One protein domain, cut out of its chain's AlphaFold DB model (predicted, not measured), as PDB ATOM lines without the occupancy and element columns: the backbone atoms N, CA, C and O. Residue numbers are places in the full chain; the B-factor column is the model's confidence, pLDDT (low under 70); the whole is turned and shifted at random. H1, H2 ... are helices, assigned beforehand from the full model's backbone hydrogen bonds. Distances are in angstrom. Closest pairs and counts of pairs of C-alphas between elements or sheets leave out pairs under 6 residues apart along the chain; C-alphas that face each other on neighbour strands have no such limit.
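AT A GLANCE: This is residues 66 to 249 of the 251 residues of an uncharacterized protein of Enterocloster bolteae (UniProt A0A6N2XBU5). Three long helices, H1, H8 and H9, lie side by side in a row with H8 in the middle, neighbours running opposite ways. A cluster of shorter helices lies over one face of this row: H3 is its core, H4, H6 and H7 pack on H3, and H5 lies on the far side against H4. The printed part has 184 residues with nine named helices, H1 to H9 in order, and no named strand; the class is all helix. It is compact, with a radius of gyration of the C-alphas of 16.3 A and spans of 46 by 38 by 30 A.

HOW THE PARTS SIT: H1, residues 66 to 96, touches H8, residues 197 to 219, at a shallow tilt of 29 degrees, opposite ways; their closest C-alphas, of Phe 78 and Tyr 210, are 4.5 A apart. H2, residues 98 to 101, and H3, residues 105 to 121, touch only at the corner, and only just, with 3 pairs of C-alphas within 8 A, the closest those of Arg 99 and Leu 105 at 6.1 A. H3, the hub, forms a helical hairpin with H4, residues 126 to 139; their closest C-alphas, of Ala 121 and Gln 129, are 4.8 A apart. With residues 130 to 134 alone, H4 touches H5, residues 147 to 159, at a steep tilt of 58 degrees; the closest C-alphas, of Lys 134 and Ala 150, are 6.2 A apart. H6, residues 161 to 172, touches H3 with residues 168 to 172 alone, the closest C-alphas being those of Tyr 112 and Val 172 at 5.4 A. H7, residues 182 to 193, touches H3 with residues 182 to 183 alone, C-alphas 108 and 183 being closest at 6.0 A. H8 and H9, residues 226 to 249, form a helical hairpin at 10 degrees, with C-alphas 215 and 227 closest at 5.7 A. H1 and H9 are apart. Every O i to N i+4 pair is within hydrogen-bond range in H1, H3, H5 and H8; the counts are 8 of 10 in H4, 6 of 8 in H6, 7 of 8 in H7 and 17 of 20 in H9, and H2 is too short for such a pair.

IN THESE COORDINATES: H1 begins at C-alpha 66 (7.939, -26.684, -47.915) and is 44.4 A long. H3 measures 24.2 A, H8 32.7 A and H9 33.5 A. H9 has a kink of 25 degrees near residue 238 and ends at C-alpha 249 (-13.612, -16.119, -8.281).

THE WHOLE: The C-alphas of Glu 66 and Lys 101, 48.2 A apart, are the two farthest apart. The printed part has no cut and no long link. Its mean pLDDT is 76.0; residues under 70 include 170 to 182 and 241 to 249.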
ATOM      1  N   GLU A  66       9.148 -26.842 -48.734       57.91
ATOM      2  CA  GLU A  66       7.939 -26.684 -47.915       57.91
ATOM      3  C   GLU A  66       8.244 -26.768 -46.417       57.91
ATOM      4  O   GLU A  66       7.743 -25.944 -45.664       57.91
ATOM      5  N   LEU A  67       9.128 -27.678 -45.984       62.78
ATOM      6  CA  LEU A  67       9.533 -27.775 -44.573       62.78
ATOM      7  C   LEU A  67      10.333 -26.553 -44.111       62.78
ATOM      8  O   LEU A  67      10.145 -26.081 -42.997       62.78
ATOM      9  N   VAL A  68      11.208 -26.015 -44.965       58.94
ATOM     10  CA  VAL A  68      11.979 -24.802 -44.644       58.94
ATOM     11  C   VAL A  68      11.068 -23.577 -44.598       58.94
ATOM     12  O   VAL A  68      11.231 -22.728 -43.721       58.94
ATOM     13  N   SER A  69      10.095 -23.494 -45.512       65.00
ATOM     14  CA  SER A  69       9.067 -22.451 -45.492       65.00
ATOM     15  C   SER A  69       8.223 -22.543 -44.224       65.00
ATOM     16  O   SER A  69       8.067 -21.535 -43.547       65.00
ATOM     17  N   LEU A  70       7.749 -23.744 -43.875       73.62
ATOM     18  CA  LEU A  70       6.944 -23.988 -42.681       73.62
ATOM     19  C   LEU A  70       7.720 -23.658 -41.405       73.62
ATOM     20  O   LEU A  70       7.206 -22.941 -40.556       73.62
ATOM     21  N   PHE A  71       8.972 -24.116 -41.287       79.00
ATOM     22  CA  PHE A  71       9.828 -23.760 -40.158       79.00
ATOM     23  C   PHE A  71       9.967 -22.244 -40.034       79.00
ATOM     24  O   PHE A  71       9.774 -21.712 -38.950       79.00
ATOM     25  N   SER A  72      10.275 -21.554 -41.136       73.31
ATOM     26  CA  SER A  72      10.494 -20.103 -41.126       73.31
ATOM     27  C   SER A  72       9.218 -19.336 -40.777       73.31
ATOM     28  O   SER A  72       9.273 -18.370 -40.027       73.31
ATOM     29  N   GLU A  73       8.075 -19.766 -41.314       82.56
ATOM     30  CA  GLU A  73       6.757 -19.209 -41.007       82.56
ATOM     31  C   GLU A  73       6.451 -19.351 -39.516       82.56
ATOM     32  O   GLU A  73       6.249 -18.350 -38.835       82.56
ATOM     33  N   LYS A  74       6.537 -20.574 -38.983       85.94
ATOM     34  CA  LYS A  74       6.246 -20.854 -37.572       85.94
ATOM     35  C   LYS A  74       7.259 -20.263 -36.607       85.94
ATOM     36  O   LYS A  74       6.891 -19.850 -35.517       85.94
ATOM     37  N   TRP A  75       8.514 -20.131 -37.020       86.25
ATOM     38  CA  TRP A  75       9.528 -19.464 -36.213       86.25
ATOM     39  C   TRP A  75       9.252 -17.964 -36.089       86.25
ATOM     40  O   TRP A  75       9.416 -17.398 -35.013       86.25
ATOM     41  N   ASN A  76       8.792 -17.319 -37.166       82.94
ATOM     42  CA  ASN A  76       8.380 -15.917 -37.113       82.94
ATOM     43  C   ASN A  76       7.107 -15.732 -36.276       82.94
ATOM     44  O   ASN A  76       7.065 -14.806 -35.472       82.94
ATOM     45  N   GLU A  77       6.117 -16.622 -36.415       90.94
ATOM     46  CA  GLU A  77       4.924 -16.625 -35.551       90.94
ATOM     47  C   GLU A  77       5.314 -16.759 -34.074       90.94
ATOM     48  O   GLU A  77       4.894 -15.945 -33.259       90.94
ATOM     49  N   PHE A  78       6.209 -17.697 -33.737       92.44
ATOM     50  CA  PHE A  78       6.740 -17.846 -32.381       92.44
ATOM     51  C   PHE A  78       7.319 -16.530 -31.854       92.44
ATOM     52  O   PHE A  78       6.988 -16.124 -30.743       92.44
ATOM     53  N   ILE A  79       8.157 -15.851 -32.640       87.56
ATOM     54  CA  ILE A  79       8.771 -14.579 -32.239       87.56
ATOM     55  C   ILE A  79       7.701 -13.506 -31.986       87.56
ATOM     56  O   ILE A  79       7.755 -12.809 -30.972       87.56
ATOM     57  N   GLU A  80       6.740 -13.355 -32.898       91.50
ATOM     58  CA  GLU A  80       5.678 -12.345 -32.800       91.50
ATOM     59  C   GLU A  80       4.748 -12.599 -31.606       91.50
ATOM     60  O   GLU A  80       4.486 -11.686 -30.811       91.50
ATOM     61  N   ASP A  81       4.293 -13.839 -31.443       93.56
ATOM     62  CA  ASP A  81       3.397 -14.239 -30.361       93.56
ATOM     63  C   ASP A  81       4.102 -14.165 -29.004       93.56
ATOM     64  O   ASP A  81       3.520 -13.681 -28.031       93.56
ATOM     65  N   TYR A  82       5.380 -14.554 -28.940       93.56
ATOM     66  CA  TYR A  82       6.181 -14.438 -27.727       93.56
ATOM     67  C   TYR A  82       6.347 -12.975 -27.294       93.56
ATOM     68  O   TYR A  82       6.109 -12.652 -26.132       93.56
ATOM     69  N   TYR A  83       6.718 -12.066 -28.203       92.19
ATOM     70  CA  TYR A  83       6.857 -10.652 -27.837       92.19
ATOM     71  C   TYR A  83       5.522 -10.016 -27.447       92.19
ATOM     72  O   TYR A  83       5.490  -9.138 -26.583       92.19
ATOM     73  N   THR A  84       4.420 -10.469 -28.046       93.25
ATOM     74  CA  THR A  84       3.074 -10.038 -27.652       93.25
ATOM     75  C   THR A  84       2.739 -10.520 -26.242       93.25
ATOM     76  O   THR A  84       2.304  -9.722 -25.409       93.25
ATOM     77  N   PHE A  85       3.009 -11.793 -25.940       92.38
ATOM     78  CA  PHE A  85       2.873 -12.355 -24.597       92.38
ATOM     79  C   PHE A  85       3.720 -11.590 -23.569       92.38
ATOM     80  O   PHE A  85       3.192 -11.176 -22.539       92.38
ATOM     81  N   ASP A  86       5.006 -11.366 -23.852       91.62
ATOM     82  CA  ASP A  86       5.946 -10.712 -22.933       91.62
ATOM     83  C   ASP A  86       5.539  -9.257 -22.647       91.62
ATOM     84  O   ASP A  86       5.553  -8.821 -21.497       91.62
ATOM     85  N   ALA A  87       5.067  -8.526 -23.663       90.44
ATOM     86  CA  ALA A  87       4.543  -7.173 -23.492       90.44
ATOM     87  C   ALA A  87       3.273  -7.144 -22.623       90.44
ATOM     88  O   ALA A  87       3.167  -6.326 -21.708       90.44
ATOM     89  N   CYS A  88       2.320  -8.053 -22.864       89.31
ATOM     90  CA  CYS A  88       1.132  -8.176 -22.016       89.31
ATOM     91  C   CYS A  88       1.503  -8.555 -20.575       89.31
ATOM     92  O   CYS A  88       0.931  -8.036 -19.620       89.31
ATOM     93  N   LEU A  89       2.481  -9.438 -20.394       88.56
ATOM     94  CA  LEU A  89       2.958  -9.832 -19.077       88.56
ATOM     95  C   LEU A  89       3.581  -8.646 -18.316       88.56
ATOM     96  O   LEU A  89       3.291  -8.440 -17.134       88.56
ATOM     97  N   ASP A  90       4.399  -7.840 -18.992       88.12
ATOM     98  CA  ASP A  90       5.017  -6.642 -18.417       88.12
ATOM     99  C   ASP A  90       3.978  -5.584 -18.018       88.12
ATOM    100  O   ASP A  90       4.040  -5.049 -16.904       88.12
ATOM    101  N   ASP A  91       2.985  -5.331 -18.876       86.94
ATOM    102  CA  ASP A  91       1.871  -4.421 -18.587       86.94
ATOM    103  C   ASP A  91       1.116  -4.853 -17.319       86.94
ATOM    104  O   ASP A  91       0.816  -4.029 -16.445       86.94
ATOM    105  N   LEU A  92       0.860  -6.157 -17.169       84.44
ATOM    106  CA  LEU A  92       0.208  -6.722 -15.991       84.44
ATOM    107  C   LEU A  92       1.030  -6.501 -14.723       84.44
ATOM    108  O   LEU A  92       0.507  -6.061 -13.692       84.44
ATOM    109  N   PHE A  93       2.326  -6.805 -14.777       85.06
ATOM    110  CA  PHE A  93       3.224  -6.649 -13.637       85.06
ATOM    111  C   PHE A  93       3.383  -5.191 -13.218       85.06
ATOM    112  O   PHE A  93       3.458  -4.910 -12.015       85.06
ATOM    113  N   GLN A  94       3.373  -4.268 -14.179       84.00
ATOM    114  CA  GLN A  94       3.369  -2.837 -13.914       84.00
ATOM    115  C   GLN A  94       2.043  -2.385 -13.291       84.00
ATOM    116  O   GLN A  94       2.055  -1.687 -12.280       84.00
ATOM    117  N   ALA A  95       0.897  -2.803 -13.834       83.00
ATOM    118  CA  ALA A  95      -0.417  -2.401 -13.329       83.00
ATOM    119  C   ALA A  95      -0.684  -2.875 -11.887       83.00
ATOM    120  O   ALA A  95      -1.412  -2.233 -11.129       83.00
ATOM    121  N   THR A  96      -0.084  -3.998 -11.494       81.44
ATOM    122  CA  THR A  96      -0.309  -4.660 -10.198       81.44
ATOM    123  C   THR A  96       0.822  -4.440  -9.184       81.44
ATOM    124  O   THR A  96       0.706  -4.872  -8.027       81.44
ATOM    125  N   ASN A  97       1.895  -3.740  -9.580       83.19
ATOM    126  CA  ASN A  97       3.127  -3.524  -8.809       83.19
ATOM    127  C   ASN A  97       3.761  -4.827  -8.289       83.19
ATOM    128  O   ASN A  97       4.241  -4.894  -7.155       83.19
ATOM    129  N   LEU A  98       3.744  -5.902  -9.080       78.62
ATOM    130  CA  LEU A  98       4.243  -7.206  -8.625       78.62
ATOM    131  C   LEU A  98       5.741  -7.255  -8.410       78.62
ATOM    132  O   LEU A  98       6.171  -7.822  -7.409       78.62
ATOM    133  N   ARG A  99       6.522  -6.619  -9.288       79.88
ATOM    134  CA  ARG A  99       7.984  -6.531  -9.138       79.88
ATOM    135  C   ARG A  99       8.395  -5.877  -7.811       79.88
ATOM    136  O   ARG A  99       9.443  -6.197  -7.267       79.88
ATOM    137  N   GLU A 100       7.558  -5.001  -7.249       80.06
ATOM    138  CA  GLU A 100       7.793  -4.397  -5.928       80.06
ATOM    139  C   GLU A 100       7.372  -5.312  -4.767       80.06
ATOM    140  O   GLU A 100       7.955  -5.253  -3.683       80.06
ATOM    141  N   LYS A 101       6.348  -6.146  -4.977       77.75
ATOM    142  CA  LYS A 101       5.784  -7.047  -3.959       77.75
ATOM    143  C   LYS A 101       6.549  -8.365  -3.844       77.75
ATOM    144  O   LYS A 101       6.560  -8.960  -2.770       77.75
ATOM    145  N   ILE A 102       7.156  -8.822  -4.938       73.44
ATOM    146  CA  ILE A 102       7.841 -10.110  -5.052       73.44
ATOM    147  C   ILE A 102       9.264  -9.847  -5.542       73.44
ATOM    148  O   ILE A 102       9.518  -9.655  -6.728       73.44
ATOM    149  N   ASN A 103      10.213  -9.872  -4.612       72.12
ATOM    150  CA  ASN A 103      11.624  -9.573  -4.865       72.12
ATOM    151  C   ASN A 103      12.358 -10.606  -5.743       72.12
ATOM    152  O   ASN A 103      13.444 -10.314  -6.236       72.12
ATOM    153  N   VAL A 104      11.783 -11.797  -5.932       72.94
ATOM    154  CA  VAL A 104      12.327 -12.881  -6.767       72.94
ATOM    155  C   VAL A 104      11.590 -13.043  -8.101       72.94
ATOM    156  O   VAL A 104      11.878 -13.979  -8.841       72.94
ATOM    157  N   LEU A 105      10.652 -12.151  -8.439       74.31
ATOM    158  CA  LEU A 105       9.768 -12.322  -9.597       74.31
ATOM    159  C   LEU A 105      10.530 -12.468 -10.916       74.31
ATOM    160  O   LEU A 105      10.252 -13.390 -11.675       74.31
ATOM    161  N   ASP A 106      11.540 -11.631 -11.156       77.75
ATOM    162  CA  ASP A 106      12.337 -11.709 -12.386       77.75
ATOM    163  C   ASP A 106      13.111 -13.037 -12.485       77.75
ATOM    164  O   ASP A 106      13.294 -13.579 -13.575       77.75
ATOM    165  N   THR A 107      13.503 -13.624 -11.346       75.12
ATOM    166  CA  THR A 107      14.127 -14.959 -11.307       75.12
ATOM    167  C   THR A 107      13.120 -16.053 -11.657       75.12
ATOM    168  O   THR A 107      13.462 -16.989 -12.373       75.12
ATOM    169  N   ILE A 108      11.871 -15.919 -11.204       75.62
ATOM    170  CA  ILE A 108      10.785 -16.860 -11.508       75.62
ATOM    171  C   ILE A 108      10.431 -16.810 -12.996       75.62
ATOM    172  O   ILE A 108      10.345 -17.859 -13.630       75.62
ATOM    173  N   ILE A 109      10.301 -15.608 -13.568       79.38
ATOM    174  CA  ILE A 109      10.081 -15.405 -15.009       79.38
ATOM    175  C   ILE A 109      11.238 -16.009 -15.815       79.38
ATOM    176  O   ILE A 109      11.008 -16.736 -16.778       79.38
ATOM    177  N   SER A 110      12.484 -15.752 -15.408       79.44
ATOM    178  CA  SER A 110      13.653 -16.308 -16.101       79.44
ATOM    179  C   SER A 110      13.670 -17.836 -16.036       79.44
ATOM    180  O   SER A 110      13.891 -18.489 -17.050       79.44
ATOM    181  N   GLY A 111      13.388 -18.418 -14.866       78.75
ATOM    182  CA  GLY A 111      13.313 -19.868 -14.688       78.75
ATOM    183  C   GLY A 111      12.223 -20.512 -15.546       78.75
ATOM    184  O   GLY A 111      12.456 -21.554 -16.151       78.75
ATOM    185  N   TYR A 112      11.068 -19.857 -15.654       83.31
ATOM    186  CA  TYR A 112       9.968 -20.264 -16.523       83.31
ATOM    187  C   TYR A 112      10.370 -20.296 -18.001       83.31
ATOM    188  O   TYR A 112      10.264 -21.339 -18.643       83.31
ATOM    189  N   LYS A 113      10.941 -19.203 -18.515       86.12
ATOM    190  CA  LYS A 113      11.407 -19.134 -19.907       86.12
ATOM    191  C   LYS A 113      12.516 -20.162 -20.187       86.12
ATOM    192  O   LYS A 113      12.519 -20.811 -21.230       86.12
ATOM    193  N   LEU A 114      13.432 -20.378 -19.233       85.62
ATOM    194  CA  LEU A 114      14.483 -21.402 -19.341       85.62
ATOM    195  C   LEU A 114      13.906 -22.816 -19.416       85.62
ATOM    196  O   LEU A 114      14.424 -23.646 -20.163       85.62
ATOM    197  N   TYR A 115      12.857 -23.095 -18.642       85.62
ATOM    198  CA  TYR A 115      12.187 -24.387 -18.668       85.62
ATOM    199  C   TYR A 115      11.558 -24.668 -20.029       85.62
ATOM    200  O   TYR A 115      11.786 -25.736 -20.587       85.62
ATOM    201  N   GLU A 116      10.821 -23.710 -20.586       87.56
ATOM    202  CA  GLU A 116      10.172 -23.871 -21.891       87.56
ATOM    203  C   GLU A 116      11.192 -24.016 -23.021       87.56
ATOM    204  O   GLU A 116      11.060 -24.900 -23.871       87.56
ATOM    205  N   ALA A 117      12.271 -23.229 -22.983       89.06
ATOM    206  CA  ALA A 117      13.382 -23.380 -23.913       89.06
ATOM    207  C   ALA A 117      14.021 -24.772 -23.818       89.06
ATOM    208  O   ALA A 117      14.284 -25.407 -24.839       89.06
ATOM    209  N   TYR A 118      14.250 -25.275 -22.602       88.06
ATOM    210  CA  TYR A 118      14.786 -26.619 -22.381       88.06
ATOM    211  C   TYR A 118      13.826 -27.707 -22.858       88.06
ATOM    212  O   TYR A 118      14.263 -28.632 -23.549       88.06
ATOM    213  N   LEU A 119      12.539 -27.591 -22.523       86.50
ATOM    214  CA  LEU A 119      11.495 -28.528 -22.923       86.50
ATOM    215  C   LEU A 119      11.530 -28.717 -24.441       86.50
ATOM    216  O   LEU A 119      11.662 -29.848 -24.902       86.50
ATOM    217  N   MET A 120      11.534 -27.617 -25.194       87.12
ATOM    218  CA  MET A 120      11.548 -27.629 -26.658       87.12
ATOM    219  C   MET A 120      12.880 -28.112 -27.229       87.12
ATOM    220  O   MET A 120      12.922 -29.018 -28.064       87.12
ATOM    221  N   ALA A 121      13.994 -27.565 -26.742       87.75
ATOM    222  CA  ALA A 121      15.320 -27.933 -27.217       87.75
ATOM    223  C   ALA A 121      15.635 -29.416 -26.989       87.75
ATOM    224  O   ALA A 121      16.255 -30.044 -27.840       87.75
ATOM    225  N   SER A 122      15.183 -30.002 -25.874       85.88
ATOM    226  CA  SER A 122      15.405 -31.418 -25.548       85.88
ATOM    227  C   SER A 122      14.754 -32.395 -26.532       85.88
ATOM    228  O   SER A 122      15.188 -33.545 -26.620       85.88
ATOM    229  N   LYS A 123      13.745 -31.948 -27.291       84.50
ATOM    230  CA  LYS A 123      13.063 -32.761 -28.305       84.50
ATOM    231  C   LYS A 123      13.812 -32.782 -29.634       84.50
ATOM    232  O   LYS A 123      13.643 -33.723 -30.397       84.50
ATOM    233  N   MET A 124      14.676 -31.801 -29.903       77.62
ATOM    234  CA  MET A 124      15.487 -31.775 -31.125       77.62
ATOM    235  C   MET A 124      16.432 -32.987 -31.212       77.62
ATOM    236  O   MET A 124      16.837 -33.541 -30.183       77.62
ATOM    237  N   PRO A 125      16.889 -33.363 -32.424       72.31
ATOM    238  CA  PRO A 125      18.016 -34.276 -32.581       72.31
ATOM    239  C   PRO A 125      19.214 -33.817 -31.740       72.31
ATOM    240  O   PRO A 125      19.530 -32.630 -31.729       72.31
ATOM    241  N   TYR A 126      19.897 -34.748 -31.062       72.31
ATOM    242  CA  TYR A 126      20.946 -34.462 -30.063       72.31
ATOM    243  C   TYR A 126      21.968 -33.398 -30.498       72.31
ATOM    244  O   TYR A 126      22.334 -32.513 -29.730       72.31
ATOM    245  N   ASN A 127      22.399 -33.442 -31.759       69.81
ATOM    246  CA  ASN A 127      23.375 -32.515 -32.331       69.81
ATOM    247  C   ASN A 127      22.849 -31.083 -32.556       69.81
ATOM    248  O   ASN A 127      23.640 -30.207 -32.892       69.81
ATOM    249  N   LEU A 128      21.543 -30.853 -32.416       73.19
ATOM    250  CA  LEU A 128      20.871 -29.565 -32.613       73.19
ATOM    251  C   LEU A 128      20.281 -28.990 -31.321       73.19
ATOM    252  O   LEU A 128      19.945 -27.810 -31.294       73.19
ATOM    253  N   GLN A 129      20.177 -29.787 -30.253       81.56
ATOM    254  CA  GLN A 129      19.527 -29.371 -29.006       81.56
ATOM    255  C   GLN A 129      20.178 -28.124 -28.394       81.56
ATOM    256  O   GLN A 129      19.491 -27.174 -28.040       81.56
ATOM    257  N   MET A 130      21.512 -28.101 -28.330       80.88
ATOM    258  CA  MET A 130      22.269 -26.991 -27.747       80.88
ATOM    259  C   MET A 130      22.069 -25.673 -28.503       80.88
ATOM    260  O   MET A 130      21.862 -24.630 -27.887       80.88
ATOM    261  N   GLU A 131      22.154 -25.707 -29.835       80.00
ATOM    262  CA  GLU A 131      21.968 -24.496 -30.638       80.00
ATOM    263  C   GLU A 131      20.506 -24.045 -30.586       80.00
ATOM    264  O   GLU A 131      20.264 -22.863 -30.385       80.00
ATOM    265  N   MET A 132      19.537 -24.968 -30.635       82.94
ATOM    266  CA  MET A 132      18.121 -24.623 -30.472       82.94
ATOM    267  C   MET A 132      17.854 -23.947 -29.122       82.94
ATOM    268  O   MET A 132      17.194 -22.916 -29.073       82.94
ATOM    269  N   PHE A 133      18.408 -24.480 -28.030       87.88
ATOM    270  CA  PHE A 133      18.275 -23.867 -26.710       87.88
ATOM    271  C   PHE A 133      18.809 -22.433 -26.697       87.88
ATOM    272  O   PHE A 133      18.107 -21.527 -26.260       87.88
ATOM    273  N   LYS A 134      20.030 -22.222 -27.212       82.25
ATOM    274  CA  LYS A 134      20.673 -20.900 -27.285       82.25
ATOM    275  C   LYS A 134      19.831 -19.895 -28.077       82.25
ATOM    276  O   LYS A 134      19.690 -18.762 -27.636       82.25
ATOM    277  N   GLU A 135      19.268 -20.309 -29.207       83.62
ATOM    278  CA  GLU A 135      18.435 -19.441 -30.051       83.62
ATOM    279  C   GLU A 135      17.105 -19.085 -29.364       83.62
ATOM    280  O   GLU A 135      16.705 -17.923 -29.363       83.62
ATOM    281  N   ILE A 136      16.441 -20.050 -28.713       89.19
ATOM    282  CA  ILE A 136      15.179 -19.782 -28.003       89.19
ATOM    283  C   ILE A 136      15.401 -18.797 -26.851       89.19
ATOM    284  O   ILE A 136      14.637 -17.846 -26.716       89.19
ATOM    285  N   ILE A 137      16.436 -18.990 -26.024       87.56
ATOM    286  CA  ILE A 137      16.670 -18.102 -24.873       87.56
ATOM    287  C   ILE A 137      17.108 -16.687 -25.285       87.56
ATOM    288  O   ILE A 137      16.874 -15.746 -24.525       87.56
ATOM    289  N   ASP A 138      17.724 -16.536 -26.463       82.31
ATOM    290  CA  ASP A 138      18.087 -15.237 -27.042       82.31
ATOM    291  C   ASP A 138      16.828 -14.476 -27.478       82.31
ATOM    292  O   ASP A 138      16.618 -13.336 -27.066       82.31
ATOM    293  N   ILE A 139      15.917 -15.143 -28.200       84.44
ATOM    294  CA  ILE A 139      14.601 -14.585 -28.569       84.44
ATOM    295  C   ILE A 139      13.781 -14.255 -27.323       84.44
ATOM    296  O   ILE A 139      13.196 -13.178 -27.220       84.44
ATOM    297  N   MET A 140      13.776 -15.164 -26.346       86.25
ATOM    298  CA  MET A 140      13.079 -14.961 -25.083       86.25
ATOM    299  C   MET A 140      13.741 -13.904 -24.189       86.25
ATOM    300  O   MET A 140      13.243 -13.618 -23.097       86.25
ATOM    301  N   ASN A 141      14.848 -13.306 -24.645       78.00
ATOM    302  CA  ASN A 141      15.591 -12.262 -23.955       78.00
ATOM    303  C   ASN A 141      15.765 -12.592 -22.469       78.00
ATOM    304  O   ASN A 141      15.458 -11.788 -21.585       78.00
ATOM    305  N   ILE A 142      16.205 -13.817 -22.175       68.56
ATOM    306  CA  ILE A 142      16.356 -14.296 -20.798       68.56
ATOM    307  C   ILE A 142      17.617 -13.663 -20.178       68.56
ATOM    308  O   ILE A 142      18.381 -14.325 -19.509       68.56
ATOM    309  N   GLY A 143      17.881 -12.374 -20.367       60.41
ATOM    310  CA  GLY A 143      19.121 -11.725 -19.948       60.41
ATOM    311  C   GLY A 143      20.298 -11.970 -20.898       60.41
ATOM    312  O   GLY A 143      20.307 -12.883 -21.719       60.41
ATOM    313  N   GLU A 144      21.316 -11.116 -20.783       58.72
ATOM    314  CA  GLU A 144      22.527 -11.205 -21.601       58.72
ATOM    315  C   GLU A 144      23.436 -12.329 -21.080       58.72
ATOM    316  O   GLU A 144      24.157 -12.166 -20.088       58.72
ATOM    317  N   TYR A 145      23.422 -13.479 -21.754       60.25
ATOM    318  CA  TYR A 145      24.351 -14.571 -21.473       60.25
ATOM    319  C   TYR A 145      25.451 -14.655 -22.521       60.25
ATOM    320  O   TYR A 145      25.222 -14.598 -23.726       60.25
ATOM    321  N   GLU A 146      26.674 -14.901 -22.058       62.41
ATOM    322  CA  GLU A 146      27.709 -15.423 -22.942       62.41
ATOM    323  C   GLU A 146      27.295 -16.811 -23.446       62.41
ATOM    324  O   GLU A 146      26.716 -17.612 -22.708       62.41
ATOM    325  N   ARG A 147      27.637 -17.123 -24.698       62.34
ATOM    326  CA  ARG A 147      27.298 -18.398 -25.349       62.34
ATOM    327  C   ARG A 147      27.726 -19.625 -24.527       62.34
ATOM    328  O   ARG A 147      26.986 -20.605 -24.475       62.34
ATOM    329  N   ASP A 148      28.870 -19.543 -23.851       63.44
ATOM    330  CA  ASP A 148      29.401 -20.615 -22.996       63.44
ATOM    331  C   ASP A 148      28.580 -20.785 -21.700       63.44
ATOM    332  O   ASP A 148      28.461 -21.887 -21.164       63.44
ATOM    333  N   LYS A 149      27.941 -19.710 -21.214       72.94
ATOM    334  CA  LYS A 149      27.052 -19.746 -20.042       72.94
ATOM    335  C   LYS A 149      25.719 -20.408 -20.382       72.94
ATOM    336  O   LYS A 149      25.253 -21.246 -19.615       72.94
ATOM    337  N   ALA A 150      25.146 -20.092 -21.544       72.94
ATOM    338  CA  ALA A 150      23.937 -20.750 -22.046       72.94
ATOM    339  C   ALA A 150      24.123 -22.271 -22.182       72.94
ATOM    340  O   ALA A 150      23.245 -23.053 -21.827       72.94
ATOM    341  N   GLU A 151      25.303 -22.688 -22.639       77.44
ATOM    342  CA  GLU A 151      25.669 -24.096 -22.755       77.44
ATOM    343  C   GLU A 151      25.774 -24.804 -21.404       77.44
ATOM    344  O   GLU A 151      25.182 -25.869 -21.225       77.44
ATOM    345  N   GLY A 152      26.445 -24.188 -20.427       79.69
ATOM    346  CA  GLY A 152      26.490 -24.712 -19.063       79.69
ATOM    347  C   GLY A 152      25.097 -24.868 -18.441       79.69
ATOM    348  O   GLY A 152      24.811 -25.896 -17.829       79.69
ATOM    349  N   ILE A 153      24.205 -23.892 -18.653       81.06
ATOM    350  CA  ILE A 153      22.813 -23.946 -18.175       81.06
ATOM    351  C   ILE A 153      22.068 -25.125 -18.810       81.06
ATOM    352  O   ILE A 153      21.420 -25.899 -18.101       81.06
ATOM    353  N   TYR A 154      22.186 -25.294 -20.130       82.62
ATOM    354  CA  TYR A 154      21.535 -26.398 -20.827       82.62
ATOM    355  C   TYR A 154      22.027 -27.762 -20.332       82.62
ATOM    356  O   TYR A 154      21.222 -28.650 -20.052       82.62
ATOM    357  N   LEU A 155      23.342 -27.930 -20.172       79.88
ATOM    358  CA  LEU A 155      23.926 -29.176 -19.669       79.88
ATOM    359  C   LEU A 155      23.487 -29.480 -18.233       79.88
ATOM    360  O   LEU A 155      23.196 -30.639 -17.927       79.88
ATOM    361  N   ALA A 156      23.385 -28.467 -17.370       78.81
ATOM    362  CA  ALA A 156      22.886 -28.627 -16.005       78.81
ATOM    363  C   ALA A 156      21.413 -29.076 -15.981       78.81
ATOM    364  O   ALA A 156      21.044 -29.947 -15.190       78.81
ATOM    365  N   LEU A 157      20.577 -28.544 -16.881       82.19
ATOM    366  CA  LEU A 157      19.183 -28.971 -17.054       82.19
ATOM    367  C   LEU A 157      19.085 -30.406 -17.590       82.19
ATOM    368  O   LEU A 157      18.360 -31.239 -17.042       82.19
ATOM    369  N   LEU A 158      19.860 -30.729 -18.625       82.56
ATOM    370  CA  LEU A 158      19.850 -32.047 -19.256       82.56
ATOM    371  C   LEU A 158      20.316 -33.148 -18.294       82.56
ATOM    372  O   LEU A 158      19.652 -34.174 -18.137       82.56
ATOM    373  N   SER A 159      21.444 -32.921 -17.617       79.56
ATOM    374  CA  SER A 159      22.015 -33.859 -16.641       79.56
ATOM    375  C   SER A 159      21.288 -33.854 -15.294       79.56
ATOM    376  O   SER A 159      21.547 -34.724 -14.461       79.56
ATOM    377  N   ASN A 160      20.365 -32.906 -15.089       73.62
ATOM    378  CA  ASN A 160      19.729 -32.622 -13.806       73.62
ATOM    379  C   ASN A 160      20.759 -32.480 -12.673       73.62
ATOM    380  O   ASN A 160      20.595 -33.029 -11.578       73.62
ATOM    381  N   GLU A 161      21.858 -31.786 -12.962       66.44
ATOM    382  CA  GLU A 161      22.982 -31.644 -12.046       66.44
ATOM    383  C   GLU A 161      22.507 -31.033 -10.725       66.44
ATOM    384  O   GLU A 161      21.837 -30.004 -10.715       66.44
ATOM    385  N   ASN A 162      22.810 -31.674  -9.592       68.12
ATOM    386  CA  ASN A 162      22.358 -31.237  -8.263       68.12
ATOM    387  C   ASN A 162      20.827 -31.043  -8.143       68.12
ATOM    388  O   ASN A 162      20.358 -30.315  -7.270       68.12
ATOM    389  N   GLY A 163      20.038 -31.688  -9.010       71.12
ATOM    390  CA  GLY A 163      18.590 -31.509  -9.069       71.12
ATOM    391  C   GLY A 163      18.151 -30.196  -9.721       71.12
ATOM    392  O   GLY A 163      17.016 -29.784  -9.500       71.12
ATOM    393  N   PHE A 164      19.018 -29.507 -10.471       71.38
ATOM    394  CA  PHE A 164      18.747 -28.187 -11.047       71.38
ATOM    395  C   PHE A 164      17.479 -28.156 -11.906       71.38
ATOM    396  O   PHE A 164      16.632 -27.284 -11.715       71.38
ATOM    397  N   ARG A 165      17.295 -29.150 -12.783       78.00
ATOM    398  CA  ARG A 165      16.074 -29.267 -13.585       78.00
ATOM    399  C   ARG A 165      14.850 -29.432 -12.700       78.00
ATOM    400  O   ARG A 165      13.891 -28.699 -12.886       78.00
ATOM    401  N   ASN A 166      14.912 -30.310 -11.700       71.38
ATOM    402  CA  ASN A 166      13.794 -30.502 -10.776       71.38
ATOM    403  C   ASN A 166      13.449 -29.205 -10.022       71.38
ATOM    404  O   ASN A 166      12.280 -28.932  -9.784       71.38
ATOM    405  N   HIS A 167      14.444 -28.394  -9.643       68.62
ATOM    406  CA  HIS A 167      14.193 -27.109  -8.979       68.62
ATOM    407  C   HIS A 167      13.473 -26.129  -9.904       68.62
ATOM    408  O   HIS A 167      12.555 -25.441  -9.459       68.62
ATOM    409  N   ILE A 168      13.865 -26.078 -11.178       71.69
ATOM    410  CA  ILE A 168      13.180 -25.267 -12.183       71.69
ATOM    411  C   ILE A 168      11.765 -25.804 -12.417       71.69
ATOM    412  O   ILE A 168      10.825 -25.033 -12.285       71.69
ATOM    413  N   GLU A 169      11.600 -27.108 -12.652       71.31
ATOM    414  CA  GLU A 169      10.307 -27.782 -12.848       71.31
ATOM    415  C   GLU A 169       9.337 -27.507 -11.693       71.31
ATOM    416  O   GLU A 169       8.229 -27.043 -11.925       71.31
ATOM    417  N   ILE A 170       9.764 -27.686 -10.442       63.94
ATOM    418  CA  ILE A 170       8.969 -27.341  -9.251       63.94
ATOM    419  C   ILE A 170       8.669 -25.830  -9.235       63.94
ATOM    420  O   ILE A 170       7.582 -25.370  -8.912       63.94
ATOM    421  N   THR A 171       9.608 -24.989  -9.636       62.06
ATOM    422  CA  THR A 171       9.359 -23.544  -9.652       62.06
ATOM    423  C   THR A 171       8.316 -23.128 -10.703       62.06
ATOM    424  O   THR A 171       7.688 -22.082 -10.532       62.06
ATOM    425  N   VAL A 172       8.077 -23.917 -11.757       64.94
ATOM    426  CA  VAL A 172       7.369 -23.452 -12.969       64.94
ATOM    427  C   VAL A 172       6.168 -24.304 -13.400       64.94
ATOM    428  O   VAL A 172       5.199 -23.733 -13.895       64.94
ATOM    429  N   LEU A 173       6.171 -25.622 -13.172       62.12
ATOM    430  CA  LEU A 173       5.115 -26.545 -13.605       62.12
ATOM    431  C   LEU A 173       3.955 -26.594 -12.616       62.12
ATOM    432  O   LEU A 173       4.235 -26.832 -11.447       62.12
ATOM    433  N   PRO A 174       2.686 -26.451 -13.044       50.19
ATOM    434  CA  PRO A 174       1.517 -26.668 -12.190       50.19
ATOM    435  C   PRO A 174       1.427 -28.135 -11.718       50.19
ATOM    436  O   PRO A 174       1.546 -29.057 -12.513       50.19
ATOM    437  N   THR A 175       1.180 -28.374 -10.430       52.81
ATOM    438  CA  THR A 175       0.958 -29.716  -9.853       52.81
ATOM    439  C   THR A 175      -0.411 -29.809  -9.176       52.81
ATOM    440  O   THR A 175      -1.039 -28.789  -8.879       52.81
ATOM    441  N   GLU A 176      -0.893 -31.038  -8.931       46.94
ATOM    442  CA  GLU A 176      -2.207 -31.306  -8.312       46.94
ATOM    443  C   GLU A 176      -2.409 -30.568  -6.973       46.94
ATOM    444  O   GLU A 176      -3.531 -30.177  -6.645       46.94
ATOM    445  N   ASP A 177      -1.317 -30.286  -6.257       45.66
ATOM    446  CA  ASP A 177      -1.287 -29.572  -4.982       45.66
ATOM    447  C   ASP A 177      -1.122 -28.045  -5.141       45.66
ATOM    448  O   ASP A 177      -0.336 -27.440  -4.427       45.66
ATOM    449  N   TYR A 178      -1.845 -27.400  -6.067       43.25
ATOM    450  CA  TYR A 178      -2.174 -25.951  -6.111       43.25
ATOM    451  C   TYR A 178      -1.064 -24.878  -5.895       43.25
ATOM    452  O   TYR A 178      -1.393 -23.694  -5.849       43.25
ATOM    453  N   VAL A 179       0.220 -25.218  -5.735       40.66
ATOM    454  CA  VAL A 179       1.233 -24.313  -5.125       40.66
ATOM    455  C   VAL A 179       2.560 -24.256  -5.892       40.66
ATOM    456  O   VAL A 179       3.480 -23.520  -5.554       40.66
ATOM    457  N   VAL A 180       2.688 -25.005  -6.964       46.97
ATOM    458  CA  VAL A 180       3.955 -25.234  -7.654       46.97
ATOM    459  C   VAL A 180       3.472 -25.393  -9.086       46.97
ATOM    460  O   VAL A 180       2.759 -26.364  -9.289       46.97
ATOM    461  N   GLY A 181       3.582 -24.465 -10.051       57.41
ATOM    462  CA  GLY A 181       4.602 -23.448 -10.284       57.41
ATOM    463  C   GLY A 181       4.282 -22.007  -9.879       57.41
ATOM    464  O   GLY A 181       3.190 -21.456 -10.060       57.41
ATOM    465  N   MET A 182       5.320 -21.378  -9.337       64.12
ATOM    466  CA  MET A 182       5.305 -20.038  -8.773       64.12
ATOM    467  C   MET A 182       4.967 -18.968  -9.810       64.12
ATOM    468  O   MET A 182       4.337 -17.981  -9.446       64.12
ATOM    469  N   PHE A 183       5.322 -19.155 -11.089       77.31
ATOM    470  CA  PHE A 183       5.007 -18.181 -12.141       77.31
ATOM    471  C   PHE A 183       3.494 -17.951 -12.266       77.31
ATOM    472  O   PHE A 183       3.011 -16.863 -11.952       77.31
ATOM    473  N   TRP A 184       2.737 -18.991 -12.628       75.94
ATOM    474  CA  TRP A 184       1.284 -18.897 -12.791       75.94
ATOM    475  C   TRP A 184       0.570 -18.585 -11.474       75.94
ATOM    476  O   TRP A 184      -0.407 -17.848 -11.466       75.94
ATOM    477  N   THR A 185       1.090 -19.057 -10.339       72.94
ATOM    478  CA  THR A 185       0.520 -18.736  -9.020       72.94
ATOM    479  C   THR A 185       0.656 -17.250  -8.682       72.94
ATOM    480  O   THR A 185      -0.312 -16.612  -8.262       72.94
ATOM    481  N   HIS A 186       1.840 -16.663  -8.881       73.44
ATOM    482  CA  HIS A 186       2.054 -15.232  -8.668       73.44
ATOM    483  C   HIS A 186       1.306 -14.380  -9.689       73.44
ATOM    484  O   HIS A 186       0.801 -13.318  -9.328       73.44
ATOM    485  N   LEU A 187       1.182 -14.863 -10.927       77.81
ATOM    486  CA  LEU A 187       0.355 -14.242 -11.952       77.81
ATOM    487  C   LEU A 187      -1.127 -14.254 -11.565       77.81
ATOM    488  O   LEU A 187      -1.805 -13.249 -11.682       77.81
ATOM    489  N   LEU A 188      -1.654 -15.354 -11.040       74.12
ATOM    490  CA  LEU A 188      -3.041 -15.391 -10.585       74.12
ATOM    491  C   LEU A 188      -3.269 -14.467  -9.387       74.12
ATOM    492  O   LEU A 188      -4.248 -13.725  -9.358       74.12
ATOM    493  N   ALA A 189      -2.332 -14.444  -8.436       71.50
ATOM    494  CA  ALA A 189      -2.362 -13.499  -7.324       71.50
ATOM    495  C   ALA A 189      -2.271 -12.030  -7.794       71.50
ATOM    496  O   ALA A 189      -2.881 -11.158  -7.174       71.50
ATOM    497  N   ALA A 190      -1.564 -11.751  -8.900       70.75
ATOM    498  CA  ALA A 190      -1.583 -10.453  -9.593       70.75
ATOM    499  C   ALA A 190      -2.999  -9.997  -9.902       70.75
ATOM    500  O   ALA A 190      -3.369  -8.836  -9.721       70.75
ATOM    501  N   CYS A 191      -3.764 -10.957 -10.402       70.94
ATOM    502  CA  CYS A 191      -5.054 -10.762 -11.011       70.94
ATOM    503  C   CYS A 191      -6.190 -10.720  -9.989       70.94
ATOM    504  O   CYS A 191      -7.330 -10.503 -10.380       70.94
ATOM    505  N   ASP A 192      -5.913 -10.869  -8.687       70.25
ATOM    506  CA  ASP A 192      -6.923 -10.886  -7.615       70.25
ATOM    507  C   ASP A 192      -7.759  -9.585  -7.524       70.25
ATOM    508  O   ASP A 192      -8.812  -9.548  -6.892       70.25
ATOM    509  N   GLY A 193      -7.323  -8.509  -8.191       63.94
ATOM    510  CA  GLY A 193      -8.069  -7.252  -8.334       63.94
ATOM    511  C   GLY A 193      -8.571  -6.940  -9.750       63.94
ATOM    512  O   GLY A 193      -9.156  -5.874  -9.954       63.94
ATOM    513  N   ILE A 194      -8.330  -7.815 -10.733       68.25
ATOM    514  CA  ILE A 194      -8.698  -7.591 -12.135       68.25
ATOM    515  C   ILE A 194     -10.090  -8.167 -12.380       68.25
ATOM    516  O   ILE A 194     -10.316  -9.366 -12.277       68.25
ATOM    517  N   VAL A 195     -11.036  -7.284 -12.704       64.88
ATOM    518  CA  VAL A 195     -12.439  -7.650 -12.969       64.88
ATOM    519  C   VAL A 195     -12.651  -8.029 -14.441       64.88
ATOM    520  O   VAL A 195     -13.621  -8.706 -14.779       64.88
ATOM    521  N   ASP A 196     -11.747  -7.591 -15.321       70.44
ATOM    522  CA  ASP A 196     -11.779  -7.899 -16.748       70.44
ATOM    523  C   ASP A 196     -10.983  -9.174 -17.049       70.44
ATOM    524  O   ASP A 196      -9.774  -9.154 -17.289       70.44
ATOM    525  N   TYR A 197     -11.691 -10.299 -17.025       69.81
ATOM    526  CA  TYR A 197     -11.122 -11.618 -17.287       69.81
ATOM    527  C   TYR A 197     -10.622 -11.797 -18.728       69.81
ATOM    528  O   TYR A 197      -9.783 -12.668 -18.952       69.81
ATOM    529  N   SER A 198     -11.057 -10.959 -19.681       73.94
ATOM    530  CA  SER A 198     -10.604 -11.052 -21.077       73.94
ATOM    531  C   SER A 198      -9.103 -10.799 -21.218       73.94
ATOM    532  O   SER A 198      -8.453 -11.340 -22.105       73.94
ATOM    533  N   TYR A 199      -8.520 -10.021 -20.304       75.69
ATOM    534  CA  TYR A 199      -7.089  -9.756 -20.293       75.69
ATOM    535  C   TYR A 199      -6.273 -11.003 -19.925       75.69
ATOM    536  O   TYR A 199      -5.276 -11.312 -20.575       75.69
ATOM    537  N   ILE A 200      -6.726 -11.747 -18.911       76.06
ATOM    538  CA  ILE A 200      -6.092 -13.001 -18.484       76.06
ATOM    539  C   ILE A 200      -6.271 -14.055 -19.576       76.06
ATOM    540  O   ILE A 200      -5.312 -14.724 -19.935       76.06
ATOM    541  N   GLU A 201      -7.472 -14.158 -20.145       77.31
ATOM    542  CA  GLU A 201      -7.765 -15.060 -21.262       77.31
ATOM    543  C   GLU A 201      -6.861 -14.785 -22.475       77.31
ATOM    544  O   GLU A 201      -6.268 -15.708 -23.025       77.31
ATOM    545  N   ASN A 202      -6.672 -13.517 -22.854       83.25
ATOM    546  CA  ASN A 202      -5.784 -13.149 -23.958       83.25
ATOM    547  C   ASN A 202      -4.319 -13.502 -23.678       83.25
ATOM    548  O   ASN A 202      -3.655 -14.041 -24.558       83.25
ATOM    549  N   LEU A 203      -3.824 -13.251 -22.461       85.12
ATOM    550  CA  LEU A 203      -2.458 -13.620 -22.072       85.12
ATOM    551  C   LEU A 203      -2.213 -15.132 -22.233       85.12
ATOM    552  O   LEU A 203      -1.134 -15.541 -22.654       85.12
ATOM    553  N   LEU A 204      -3.226 -15.956 -21.961       80.50
ATOM    554  CA  LEU A 204      -3.160 -17.409 -22.140       80.50
ATOM    555  C   LEU A 204      -3.231 -17.837 -23.590       80.50
ATOM    556  O   LEU A 204      -2.471 -18.704 -24.010       80.50
ATOM    557  N   ASN A 205      -4.099 -17.198 -24.367       83.94
ATOM    558  CA  ASN A 205      -4.170 -17.453 -25.796       83.94
ATOM    559  C   ASN A 205      -2.822 -17.153 -26.467       83.94
ATOM    560  O   ASN A 205      -2.375 -17.948 -27.287       83.94
ATOM    561  N   TYR A 206      -2.134 -16.073 -26.072       89.12
ATOM    562  CA  TYR A 206      -0.783 -15.781 -26.565       89.12
ATOM    563  C   TYR A 206       0.264 -16.779 -26.067       89.12
ATOM    564  O   TYR A 206       1.136 -17.166 -26.842       89.12
ATOM    565  N   HIS A 207       0.167 -17.231 -24.810       87.44
ATOM    566  CA  HIS A 207       1.044 -18.277 -24.273       87.44
ATOM    567  C   HIS A 207       0.966 -19.568 -25.093       87.44
ATOM    568  O   HIS A 207       1.987 -20.109 -25.515       87.44
ATOM    569  N   VAL A 208      -0.254 -20.027 -25.374       86.06
ATOM    570  CA  VAL A 208      -0.476 -21.220 -26.194       86.06
ATOM    571  C   VAL A 208      -0.036 -20.998 -27.631       86.06
ATOM    572  O   VAL A 208       0.655 -21.859 -28.168       86.06
ATOM    573  N   ALA A 209      -0.360 -19.850 -28.228       89.69
ATOM    574  CA  ALA A 209       0.008 -19.545 -29.607       89.69
ATOM    575  C   ALA A 209       1.527 -19.613 -29.829       89.69
ATOM    576  O   ALA A 209       1.981 -20.335 -30.720       89.69
ATOM    577  N   TYR A 210       2.337 -18.967 -28.974       92.69
ATOM    578  CA  TYR A 210       3.789 -18.996 -29.181       92.69
ATOM    579  C   TYR A 210       4.382 -20.389 -28.951       92.69
ATOM    580  O   TYR A 210       5.337 -20.767 -29.631       92.69
ATOM    581  N   LEU A 211       3.837 -21.172 -28.013       89.19
ATOM    582  CA  LEU A 211       4.302 -22.538 -27.773       89.19
ATOM    583  C   LEU A 211       3.888 -23.503 -28.883       89.19
ATOM    584  O   LEU A 211       4.673 -24.381 -29.233       89.19
ATOM    585  N   GLU A 212       2.702 -23.335 -29.467       88.88
ATOM    586  CA  GLU A 212       2.262 -24.065 -30.659       88.88
ATOM    587  C   GLU A 212       3.162 -23.765 -31.855       88.88
ATOM    588  O   GLU A 212       3.614 -24.685 -32.548       88.88
ATOM    589  N   ALA A 213       3.467 -22.487 -32.077       90.00
ATOM    590  CA  ALA A 213       4.367 -22.055 -33.133       90.00
ATOM    591  C   ALA A 213       5.775 -22.646 -32.929       90.00
ATOM    592  O   ALA A 213       6.308 -23.301 -33.829       90.00
ATOM    593  N   LEU A 214       6.330 -22.535 -31.716       90.19
ATOM    594  CA  LEU A 214       7.635 -23.099 -31.362       90.19
ATOM    595  C   LEU A 214       7.659 -24.631 -31.493       90.19
ATOM    596  O   LEU A 214       8.579 -25.191 -32.093       90.19
ATOM    597  N   GLY A 215       6.629 -25.314 -30.992       87.75
ATOM    598  CA  GLY A 215       6.466 -26.761 -31.109       87.75
ATOM    599  C   GLY A 215       6.405 -27.214 -32.569       87.75
ATOM    600  O   GLY A 215       7.105 -28.152 -32.949       87.75
ATOM    601  N   THR A 216       5.661 -26.498 -33.420       85.56
ATOM    602  CA  THR A 216       5.584 -26.781 -34.864       85.56
ATOM    603  C   THR A 216       6.932 -26.565 -35.562       85.56
ATOM    604  O   THR A 216       7.317 -27.348 -36.436       85.56
ATOM    605  N   SER A 217       7.692 -25.541 -35.167       83.69
ATOM    606  CA  SER A 217       9.051 -25.329 -35.674       83.69
ATOM    607  C   SER A 217       9.977 -26.498 -35.323       83.69
ATOM    608  O   SER A 217      10.693 -26.993 -36.193       83.69
ATOM    609  N   VAL A 218       9.943 -26.992 -34.083       82.56
ATOM    610  CA  VAL A 218      10.750 -28.150 -33.651       82.56
ATOM    611  C   VAL A 218      10.285 -29.443 -34.341       82.56
ATOM    612  O   VAL A 218      11.116 -30.238 -34.787       82.56
ATOM    613  N   GLN A 219       8.972 -29.618 -34.526       81.94
ATOM    614  CA  GLN A 219       8.349 -30.761 -35.208       81.94
ATOM    615  C   GLN A 219       8.886 -30.979 -36.630       81.94
ATOM    616  O   GLN A 219       8.925 -32.108 -37.114       81.94
ATOM    617  N   CYS A 220       9.363 -29.922 -37.296       75.50
ATOM    618  CA  CYS A 220       9.975 -30.018 -38.624       75.50
ATOM    619  C   CYS A 220      11.231 -30.918 -38.659       75.50
ATOM    620  O   CYS A 220      11.653 -31.330 -39.742       75.50
ATOM    621  N   PHE A 221      11.831 -31.225 -37.500       70.75
ATOM    622  CA  PHE A 221      13.080 -31.983 -37.369       70.75
ATOM    623  C   PHE A 221      12.921 -33.363 -36.719       70.75
ATOM    624  O   PHE A 221      13.913 -34.090 -36.614       70.75
ATOM    625  N   VAL A 222      11.712 -33.734 -36.287       71.62
ATOM    626  CA  VAL A 222      11.450 -34.979 -35.549       71.62
ATOM    627  C   VAL A 222      10.204 -35.702 -36.061       71.62
ATOM    628  O   VAL A 222       9.324 -35.094 -36.665       71.62
ATOM    629  N   ASP A 223      10.126 -37.011 -35.819       62.53
ATOM    630  CA  ASP A 223       8.981 -37.843 -36.221       62.53
ATOM    631  C   ASP A 223       7.925 -38.017 -35.097       62.53
ATOM    632  O   ASP A 223       6.857 -38.567 -35.363       62.53
ATOM    633  N   ASP A 224       8.200 -37.547 -33.873       66.38
ATOM    634  CA  ASP A 224       7.296 -37.620 -32.710       66.38
ATOM    635  C   ASP A 224       6.342 -36.424 -32.674       66.38
ATOM    636  O   ASP A 224       6.782 -35.329 -32.998       66.38
ATOM    637  N   ASP A 225       5.085 -36.598 -32.246       73.25
ATOM    638  CA  ASP A 225       4.095 -35.510 -32.141       73.25
ATOM    639  C   ASP A 225       4.387 -34.591 -30.935       73.25
ATOM    640  O   ASP A 225       3.840 -34.743 -29.842       73.25
ATOM    641  N   ILE A 226       5.302 -33.636 -31.129       76.50
ATOM    642  CA  ILE A 226       5.665 -32.610 -30.141       76.50
ATOM    643  C   ILE A 226       4.461 -31.733 -29.802       76.50
ATOM    644  O   ILE A 226       4.355 -31.249 -28.674       76.50
ATOM    645  N   LEU A 227       3.556 -31.513 -30.757       78.19
ATOM    646  CA  LEU A 227       2.393 -30.664 -30.531       78.19
ATOM    647  C   LEU A 227       1.474 -31.262 -29.473       78.19
ATOM    648  O   LEU A 227       0.973 -30.508 -28.643       78.19
ATOM    649  N   GLU A 228       1.303 -32.583 -29.435       74.75
ATOM    650  CA  GLU A 228       0.536 -33.246 -28.376       74.75
ATOM    651  C   GLU A 228       1.153 -32.996 -26.984       74.75
ATOM    652  O   GLU A 228       0.461 -32.569 -26.057       74.75
ATOM    653  N   ASP A 229       2.476 -33.157 -26.857       69.00
ATOM    654  CA  ASP A 229       3.220 -32.910 -25.611       69.00
ATOM    655  C   ASP A 229       3.098 -31.456 -25.125       69.00
ATOM    656  O   ASP A 229       2.971 -31.191 -23.927       69.00
ATOM    657  N   VAL A 230       3.139 -30.499 -26.048       70.38
ATOM    658  CA  VAL A 230       3.111 -29.068 -25.725       70.38
ATOM    659  C   VAL A 230       1.687 -28.599 -25.436       70.38
ATOM    660  O   VAL A 230       1.430 -27.992 -24.397       70.38
ATOM    661  N   THR A 231       0.749 -28.878 -26.339       67.19
ATOM    662  CA  THR A 231      -0.603 -28.301 -26.295       67.19
ATOM    663  C   THR A 231      -1.525 -29.035 -25.332       67.19
ATOM    664  O   THR A 231      -2.266 -28.394 -24.587       67.19
ATOM    665  N   ILE A 232      -1.474 -30.370 -25.308       66.06
ATOM    666  CA  ILE A 232      -2.386 -31.178 -24.496       66.06
ATOM    667  C   ILE A 232      -1.838 -31.342 -23.084       66.06
ATOM    668  O   ILE A 232      -2.578 -31.121 -22.125       66.06
ATOM    669  N   ASN A 233      -0.556 -31.689 -22.944       70.56
ATOM    670  CA  ASN A 233       0.011 -31.982 -21.628       70.56
ATOM    671  C   ASN A 233       0.409 -30.694 -20.895       70.56
ATOM    672  O   ASN A 233      -0.146 -30.396 -19.844       70.56
ATOM    673  N   TYR A 234       1.304 -29.879 -21.458       72.38
ATOM    674  CA  TYR A 234       1.793 -28.690 -20.750       72.38
ATOM    675  C   TYR A 234       0.778 -27.529 -20.725       72.38
ATOM    676  O   TYR A 234       0.359 -27.093 -19.649       72.38
ATOM    677  N   CYS A 235       0.319 -27.048 -21.886       72.00
ATOM    678  CA  CYS A 235      -0.648 -25.943 -21.949       72.00
ATOM    679  C   CYS A 235      -2.023 -26.334 -21.383       72.00
ATOM    680  O   CYS A 235      -2.701 -25.504 -20.773       72.00
ATOM    681  N   GLY A 236      -2.442 -27.593 -21.552       71.06
ATOM    682  CA  GLY A 236      -3.695 -28.106 -20.997       71.06
ATOM    683  C   GLY A 236      -3.729 -28.077 -19.468       71.06
ATOM    684  O   GLY A 236      -4.730 -27.654 -18.884       71.06
ATOM    685  N   GLU A 237      -2.633 -28.456 -18.804       71.50
ATOM    686  CA  GLU A 237      -2.511 -28.380 -17.343       71.50
ATOM    687  C   GLU A 237      -2.549 -26.934 -16.833       71.50
ATOM    688  O   GLU A 237      -3.275 -26.632 -15.877       71.50
ATOM    689  N   VAL A 238      -1.834 -26.026 -17.506       69.31
ATOM    690  CA  VAL A 238      -1.857 -24.585 -17.209       69.31
ATOM    691  C   VAL A 238      -3.284 -24.038 -17.338       69.31
ATOM    692  O   VAL A 238      -3.809 -23.447 -16.392       69.31
ATOM    693  N   HIS A 239      -3.969 -24.315 -18.451       71.00
ATOM    694  CA  HIS A 239      -5.355 -23.894 -18.669       71.00
ATOM    695  C   HIS A 239      -6.329 -24.461 -17.636       71.00
ATOM    696  O   HIS A 239      -7.191 -23.739 -17.133       71.00
ATOM    697  N   ALA A 240      -6.207 -25.742 -17.286       73.06
ATOM    698  CA  ALA A 240      -7.067 -26.360 -16.285       73.06
ATOM    699  C   ALA A 240      -6.908 -25.694 -14.908       73.06
ATOM    700  O   ALA A 240      -7.904 -25.481 -14.215       73.06
ATOM    701  N   LEU A 241      -5.679 -25.345 -14.514       66.75
ATOM    702  CA  LEU A 241      -5.401 -24.641 -13.261       66.75
ATOM    703  C   LEU A 241      -6.044 -23.246 -13.238       66.75
ATOM    704  O   LEU A 241      -6.660 -22.847 -12.246       66.75
ATOM    705  N   LEU A 242      -5.957 -22.525 -14.350       66.19
ATOM    706  CA  LEU A 242      -6.485 -21.169 -14.480       66.19
ATOM    707  C   LEU A 242      -8.010 -21.143 -14.546       66.19
ATOM    708  O   LEU A 242      -8.629 -20.314 -13.885       66.19
ATOM    709  N   ASN A 243      -8.627 -22.094 -15.249       69.62
ATOM    710  CA  ASN A 243     -10.081 -22.247 -15.263       69.62
ATOM    711  C   ASN A 243     -10.626 -22.475 -13.849       69.62
ATOM    712  O   ASN A 243     -11.568 -21.796 -13.449       69.62
ATOM    713  N   ARG A 244      -9.981 -23.330 -13.042       69.88
ATOM    714  CA  ARG A 244     -10.367 -23.512 -11.631       69.88
ATOM    715  C   ARG A 244     -10.223 -22.224 -10.819       69.88
ATOM    716  O   ARG A 244     -11.041 -21.964  -9.938       69.88
ATOM    717  N   TYR A 245      -9.193 -21.417 -11.084       66.19
ATOM    718  CA  TYR A 245      -9.033 -20.113 -10.436       66.19
ATOM    719  C   TYR A 245     -10.159 -19.140 -10.817       66.19
ATOM    720  O   TYR A 245     -10.750 -18.518  -9.936       66.19
ATOM    721  N   ILE A 246     -10.488 -19.038 -12.108       64.50
ATOM    722  CA  ILE A 246     -11.566 -18.174 -12.609       64.50
ATOM    723  C   ILE A 246     -12.918 -18.617 -12.030       64.50
ATOM    724  O   ILE A 246     -13.670 -17.787 -11.516       64.50
ATOM    725  N   GLU A 247     -13.214 -19.919 -12.042       68.69
ATOM    726  CA  GLU A 247     -14.428 -20.493 -11.444       68.69
ATOM    727  C   GLU A 247     -14.535 -20.163  -9.948       68.69
ATOM    728  O   GLU A 247     -15.584 -19.720  -9.482       68.69
ATOM    729  N   ALA A 248     -13.438 -20.290  -9.193       66.62
ATOM    730  CA  ALA A 248     -13.407 -19.968  -7.764       66.62
ATOM    731  C   ALA A 248     -13.629 -18.473  -7.453       66.62
ATOM    732  O   ALA A 248     -13.951 -18.136  -6.314       66.62
ATOM    733  N   LYS A 249     -13.433 -17.576  -8.428       61.97
ATOM    734  CA  LYS A 249     -13.612 -16.119  -8.281       61.97
ATOM    735  C   LYS A 249     -14.929 -15.594  -8.853       61.97
ATOM    736  O   LYS A 249     -15.296 -14.451  -8.577       61.97
TER     737      LYS A 249